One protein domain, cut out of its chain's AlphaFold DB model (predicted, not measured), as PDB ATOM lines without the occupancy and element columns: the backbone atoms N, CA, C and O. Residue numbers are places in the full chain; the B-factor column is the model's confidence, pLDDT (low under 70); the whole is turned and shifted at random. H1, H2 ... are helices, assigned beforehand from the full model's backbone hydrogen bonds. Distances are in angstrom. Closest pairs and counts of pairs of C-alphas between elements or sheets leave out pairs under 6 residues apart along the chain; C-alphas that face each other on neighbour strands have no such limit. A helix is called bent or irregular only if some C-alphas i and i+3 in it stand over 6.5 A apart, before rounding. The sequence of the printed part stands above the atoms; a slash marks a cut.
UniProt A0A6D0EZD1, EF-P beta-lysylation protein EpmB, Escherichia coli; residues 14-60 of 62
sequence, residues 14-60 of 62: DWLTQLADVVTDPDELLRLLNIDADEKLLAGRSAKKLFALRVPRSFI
ATOM      1  N   ASP A  14      30.722  20.215  20.278       73.81
ATOM      2  CA  ASP A  14      31.920  21.017  20.542       73.81
ATOM      3  C   ASP A  14      32.184  21.179  22.041       73.81
ATOM      4  O   ASP A  14      33.331  21.116  22.474       73.81
ATOM      5  N   TRP A  15      31.139  21.328  22.865       77.62
ATOM      6  CA  TRP A  15      31.317  21.463  24.314       77.62
ATOM      7  C   TRP A  15      31.841  20.176  24.974       77.62
ATOM      8  O   TRP A  15      32.566  20.267  25.962       77.62
ATOM      9  N   LEU A  16      31.534  18.987  24.435       81.94
ATOM     10  CA  LEU A  16      32.086  17.721  24.938       81.94
ATOM     11  C   LEU A  16      33.575  17.618  24.623       81.94
ATOM     12  O   LEU A  16      34.366  17.282  25.503       81.94
ATOM     13  N   THR A  17      33.961  17.965  23.395       82.38
ATOM     14  CA  THR A  17      35.371  18.020  22.992       82.38
ATOM     15  C   THR A  17      36.140  19.047  23.824       82.38
ATOM     16  O   THR A  17      37.236  18.759  24.297       82.38
ATOM     17  N   GLN A  18      35.541  20.208  24.096       80.12
ATOM     18  CA  GLN A  18      36.139  21.232  24.957       80.12
ATOM     19  C   GLN A  18      36.308  20.760  26.408       80.12
ATOM     20  O   GLN A  18      37.330  21.042  27.023       80.12
ATOM     21  N   LEU A  19      35.345  20.017  26.962       83.94
ATOM     22  CA  LEU A  19      35.472  19.430  28.301       83.94
ATOM     23  C   LEU A  19      36.474  18.270  28.367       83.94
ATOM     24  O   LEU A  19      36.973  17.968  29.452       83.94
ATOM     25  N   ALA A  20      36.747  17.609  27.242       84.81
ATOM     26  CA  ALA A  20      37.793  16.598  27.148       84.81
ATOM     27  C   ALA A  20      39.192  17.236  27.079       84.81
ATOM     28  O   ALA A  20      40.135  16.701  27.663       84.81
ATOM     29  N   ASP A  21      39.324  18.390  26.416       89.06
ATOM     30  CA  ASP A  21      40.584  19.126  26.274       89.06
ATOM     31  C   ASP A  21      40.807  20.122  27.426       89.06
ATOM     32  O   ASP A  21      40.643  21.341  27.308       89.06
ATOM     33  N   VAL A  22      41.157  19.568  28.590       90.50
ATOM     34  CA  VAL A  22      41.384  20.320  29.831       90.50
ATOM     35  C   VAL A  22      42.861  20.421  30.193       90.50
ATOM     36  O   VAL A  22      43.590  19.430  30.243       90.50
ATOM     37  N   VAL A  23      43.279  21.623  30.575       90.31
ATOM     38  CA  VAL A  23      44.549  21.864  31.256       90.31
ATOM     39  C   VAL A  23      44.418  21.390  32.695       90.31
ATOM     40  O   VAL A  23      43.547  21.836  33.450       90.31
ATOM     41  N   THR A  24      45.296  20.469  33.075       89.12
ATOM     42  CA  THR A  24      45.363  19.935  34.442       89.12
ATOM     43  C   THR A  24      46.616  20.377  35.181       89.12
ATOM     44  O   THR A  24      46.707  20.218  36.400       89.12
ATOM     45  N   ASP A  25      47.598  20.928  34.468       87.12
ATOM     46  CA  ASP A  25      48.826  21.445  35.048       87.12
ATOM     47  C   ASP A  25      48.704  22.955  35.324       87.12
ATOM     48  O   ASP A  25      48.512  23.728  34.384       87.12
ATOM     49  N   PRO A  26      48.807  23.409  36.591       85.62
ATOM     50  CA  PRO A  26      48.831  24.836  36.902       85.62
ATOM     51  C   PRO A  26      49.955  25.578  36.170       85.62
ATOM     52  O   PRO A  26      49.763  26.729  35.795       85.62
ATOM     53  N   ASP A  27      51.091  24.933  35.903       85.81
ATOM     54  CA  ASP A  27      52.217  25.583  35.221       85.81
ATOM     55  C   ASP A  27      52.002  25.744  33.724       85.81
ATOM     56  O   ASP A  27      52.521  26.666  33.095       85.81
ATOM     57  N   GLU A  28      51.236  24.840  33.126       88.88
ATOM     58  CA  GLU A  28      50.746  25.018  31.767       88.88
ATOM     59  C   GLU A  28      49.743  26.172  31.709       88.88
ATOM     60  O   GLU A  28      49.895  27.057  30.871       88.88
ATOM     61  N   LEU A  29      48.788  26.223  32.643       88.94
ATOM     62  CA  LEU A  29      47.788  27.290  32.700       88.94
ATOM     63  C   LEU A  29      48.427  28.678  32.858       88.94
ATOM     64  O   LEU A  29      48.068  29.599  32.130       88.94
ATOM     65  N   LEU A  30      49.388  28.832  33.774       88.25
ATOM     66  CA  LEU A  30      50.071  30.113  33.997       88.25
ATOM     67  C   LEU A  30      50.838  30.580  32.757       88.25
ATOM     68  O   LEU A  30      50.784  31.759  32.414       88.25
ATOM     69  N   ARG A  31      51.493  29.652  32.045       88.44
ATOM     70  CA  ARG A  31      52.177  29.958  30.780       88.44
ATOM     71  C   ARG A  31      51.203  30.391  29.691       88.44
ATOM     72  O   ARG A  31      51.494  31.355  28.993       88.44
ATOM     73  N   LEU A  32      50.061  29.714  29.560       88.62
ATOM     74  CA  LEU A  32      49.033  30.080  28.580       88.62
ATOM     75  C   LEU A  32      48.433  31.460  28.869       88.62
ATOM     76  O   LEU A  32      48.211  32.238  27.949       88.62
ATOM     77  N   LEU A  33      48.231  31.785  30.147       87.62
ATOM     78  CA  LEU A  33      47.731  33.092  30.578       87.62
ATOM     79  C   LEU A  33      48.811  34.184  30.597       87.62
ATOM     80  O   LEU A  33      48.499  35.337  30.893       87.62
ATOM     81  N   ASN A  34      50.068  33.837  30.300       87.44
ATOM     82  CA  ASN A  34      51.221  34.729  30.394       87.44
ATOM     83  C   ASN A  34      51.323  35.424  31.771       87.44
ATOM     84  O   ASN A  34      51.596  36.621  31.866       87.44
ATOM     85  N   ILE A  35      51.058  34.664  32.840       85.12
ATOM     86  CA  ILE A  35      51.134  35.118  34.231       85.12
ATOM     87  C   ILE A  35      52.442  34.612  34.834       85.12
ATOM     88  O   ILE A  35      52.717  33.409  34.820       85.12
ATOM     89  N   ASP A  36      53.222  35.523  35.415       83.31
ATOM     90  CA  ASP A  36      54.410  35.155  36.176       83.31
ATOM     91  C   ASP A  36      54.034  34.313  37.398       83.31
ATOM     92  O   ASP A  36      53.121  34.630  38.168       83.31
ATOM     93  N   ALA A  37      54.759  33.212  37.578       78.31
ATOM     94  CA  ALA A  37      54.533  32.288  38.674       78.31
ATOM     95  C   ALA A  37      55.064  32.880  39.992       78.31
ATOM     96  O   ALA A  37      56.180  32.590  40.418       78.31
ATOM     97  N   ASP A  38      54.248  33.721  40.627       82.06
ATOM     98  CA  ASP A  38      54.499  34.291  41.954       82.06
ATOM     99  C   ASP A  38      54.606  33.176  43.016       82.06
ATOM    100  O   ASP A  38      53.916  32.153  42.932       82.06
ATOM    101  N   GLU A  39      55.429  33.368  44.051       78.50
ATOM    102  CA  GLU A  39      55.614  32.403  45.146       78.50
ATOM    103  C   GLU A  39      54.290  31.947  45.777       78.50
ATOM    104  O   GLU A  39      54.154  30.783  46.170       78.50
ATOM    105  N   LYS A  40      53.273  32.815  45.815       78.81
ATOM    106  CA  LYS A  40      51.936  32.450  46.315       78.81
ATOM    107  C   LYS A  40      51.211  31.450  45.406       78.81
ATOM    108  O   LYS A  40      50.550  30.538  45.906       78.81
ATOM    109  N   LEU A  41      51.343  31.596  44.087       75.56
ATOM    110  CA  LEU A  41      50.774  30.667  43.102       75.56
ATOM    111  C   LEU A  41      51.546  29.343  43.098       75.56
ATOM    112  O   LEU A  41      50.943  28.268  43.051       75.56
ATOM    113  N   LEU A  42      52.872  29.417  43.246       76.94
ATOM    114  CA  LEU A  42      53.749  28.257  43.391       76.94
ATOM    115  C   LEU A  42      53.411  27.435  44.639       76.94
ATOM    116  O   LEU A  42      53.316  26.208  44.558       76.94
ATOM    117  N   ALA A  43      53.153  28.088  45.775       77.69
ATOM    118  CA  ALA A  43      52.705  27.420  46.997       77.69
ATOM    119  C   ALA A  43      51.371  26.675  46.781       77.69
ATOM    120  O   ALA A  43      51.196  25.542  47.248       77.69
ATOM    121  N   GLY A  44      50.473  27.262  45.980       75.81
ATOM    122  CA  GLY A  44      49.204  26.666  45.554       75.81
ATOM    123  C   GLY A  44      49.335  25.392  44.709       75.81
ATOM    124  O   GLY A  44      48.405  24.584  44.694       75.81
ATOM    125  N   ARG A  45      50.491  25.119  44.081       77.12
ATOM    126  CA  ARG A  45      50.723  23.865  43.329       77.12
ATOM    127  C   ARG A  45      50.527  22.626  44.199       77.12
ATOM    128  O   ARG A  45      50.024  21.608  43.731       77.12
ATOM    129  N   SER A  46      50.900  22.708  45.475       77.62
ATOM    130  CA  SER A  46      50.728  21.605  46.426       77.62
ATOM    131  C   SER A  46      49.248  21.309  46.720       77.62
ATOM    132  O   SER A  46      48.880  20.143  46.886       77.62
ATOM    133  N   ALA A  47      48.383  22.330  46.661       78.25
ATOM    134  CA  ALA A  47      46.937  22.194  46.815       78.25
ATOM    135  C   ALA A  47      46.278  21.448  45.646       78.25
ATOM    136  O   ALA A  47      45.213  20.872  45.847       78.25
ATOM    137  N   LYS A  48      46.933  21.335  44.476       78.25
ATOM    138  CA  LYS A  48      46.480  20.472  43.365       78.25
ATOM    139  C   LYS A  48      46.237  19.023  43.809       78.25
ATOM    140  O   LYS A  48      45.374  18.344  43.257       78.25
ATOM    141  N   LYS A  49      46.985  18.541  44.813       78.88
ATOM    142  CA  LYS A  49      46.795  17.195  45.389       78.88
ATOM    143  C   LYS A  49      45.455  17.045  46.109       78.88
ATOM    144  O   LYS A  49      44.925  15.942  46.160       78.88
ATOM    145  N   LEU A  50      44.938  18.135  46.672       84.06
ATOM    146  CA  LEU A  50      43.662  18.178  47.386       84.06
ATOM    147  C   LEU A  50      42.515  18.607  46.461       84.06
ATOM    148  O   LEU A  50      41.390  18.146  46.622       84.06
ATOM    149  N   PHE A  51      42.812  19.447  45.467       83.88
ATOM    150  CA  PHE A  51      41.854  20.009  44.523       83.88
ATOM    151  C   PHE A  51      42.409  19.922  43.103       83.88
ATOM    152  O   PHE A  51      43.240  20.731  42.690       83.88
ATOM    153  N   ALA A  52      41.954  18.929  42.339       83.94
ATOM    154  CA  ALA A  52      42.392  18.762  40.960       83.94
ATOM    155  C   ALA A  52      41.961  19.965  40.103       83.94
ATOM    156  O   ALA A  52      40.770  20.217  39.925       83.94
ATOM    157  N   LEU A  53      42.935  20.678  39.537       86.75
ATOM    158  CA  LEU A  53      42.703  21.729  38.552       86.75
ATOM    159  C   LEU A  53      42.272  21.095  37.222       86.75
ATOM    160  O   LEU A  53      42.943  20.188  36.730       86.75
ATOM    161  N   ARG A  54      41.160  21.563  36.651       88.69
ATOM    162  CA  ARG A  54      40.707  21.203  35.299       88.69
ATOM    163  C   ARG A  54      40.092  22.430  34.647       88.69
ATOM    164  O   ARG A  54      38.975  22.809  34.990       88.69
ATOM    165  N   VAL A  55      40.834  23.048  33.740       89.12
ATOM    166  CA  VAL A  55      40.383  24.234  33.006       89.12
ATOM    167  C   VAL A  55      40.314  23.883  31.523       89.12
ATOM    168  O   VAL A  55      41.356  23.581  30.947       89.12
ATOM    169  N   PRO A  56      39.126  23.878  30.896       90.44
ATOM    170  CA  PRO A  56      39.006  23.665  29.457       90.44
ATOM    171  C   PRO A  56      39.802  24.712  28.682       90.44
ATOM    172  O   PRO A  56      39.694  25.907  28.970       90.44
ATOM    173  N   ARG A  57      40.574  24.285  27.678       88.12
ATOM    174  CA  ARG A  57      41.388  25.208  26.869       88.12
ATOM    175  C   ARG A  57      40.562  26.289  26.179       88.12
ATOM    176  O   ARG A  57      40.989  27.434  26.101       88.12
ATOM    177  N   SER A  58      39.328  25.965  25.798       86.06
ATOM    178  CA  SER A  58      38.396  26.915  25.183       86.06
ATOM    179  C   SER A  58      38.018  28.115  26.055       86.06
ATOM    180  O   SER A  58      37.484  29.090  25.529       86.06
ATOM    181  N   PHE A  59      38.262  28.059  27.366       85.94
ATOM    182  CA  PHE A  59      38.054  29.182  28.283       85.94
ATOM    183  C   PHE A  59      39.294  30.071  28.413       85.94
ATOM    184  O   PHE A  59      39.173  31.192  28.893       85.94
ATOM    185  N   ILE A  60      40.468  29.567  28.030       86.19
ATOM    186  CA  ILE A  60      41.744  30.284  28.107       86.19
ATOM    187  C   ILE A  60      41.925  31.161  26.862       86.19
ATOM    188  O   ILE A  60      42.353  32.303  26.978       86.19
TER     189      ILE A  60
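What this domain is: This is residues 14 to 60 of the 62 residues of the protein "EF-P beta-lysylation protein EpmB" of Escherichia coli (UniProt A0A6D0EZD1). What shape does the printed part make? It is a loose, flat loop of chain with three short helices strung along it: H1 at one end of the longest axis, H3 at the other, and H2 between them near H3. After H3, residues 50 to 60 fold back toward H1, and residues 55 to 56 run beside the H1 to H2 link at residues 22 to 23 as a short antiparallel pairing. What is it made of, and how large is it? The printed part has 47 residues, with three named helices in the order H1, H2, H3 and no named strand, and its class is all helix. It is only just loose, close to compact, with a radius of gyration of the C-alphas of 11.5 A, and its C-alphas span 36 by 25 by 10 A.

How they stand to each other: What does the first helix touch? H1, residues 14 to 20, touches no helix. It is apart from H2, residues 26 to 32, and from H3, residues 39 to 49. How do H2 and H3 stand to each other? They are close but not clearly touching, with 1 pair of C-alphas within 8 A, the closest being those of Pro 26 and Arg 45 at 6.8 A. Their lines stand at a steep tilt of 55 degrees, and they run opposite ways. How do the helices' backbones run? In H1 and H2 every O i to N i+4 pair is within hydrogen-bond range. In H3 3 of 7 such pairs are within range, and beside them 7 of 8 O i to N i+3 pairs.

Where its parts are: Where is H1? Its first C-alpha, that of Asp 14, is at (31.920, 21.017, 20.542), and it measures 9.9 A from first to last C-alpha. Where is H2? It begins at Pro 26, with its C-alpha at (48.831, 24.836, 36.902), and ends at Leu 32, 9.8 A from first to last C-alpha. Where does H3 run? It is the longest helix, 17.6 A from the C-alpha of Glu 39 to that of Lys 49 at (46.795, 17.195, 45.389). It is neither bent nor irregular, but only just: C-alphas 43 and 46 are 6.2 A apart.

The domain as a whole: How far does the whole reach? The two C-alphas farthest apart are those of Asp 14 and Glu 39, at 36.0 A, while the first and last printed C-alphas, of Asp 14 and Ile 60, are 15.5 A apart. Are there cuts or long links? The printed part has no cut; the link from H1 to H2 is tight, and that from H2 to H3 is short. How confident is the model? The mean pLDDT of the printed part is 83.7, and no printed residue is under 70.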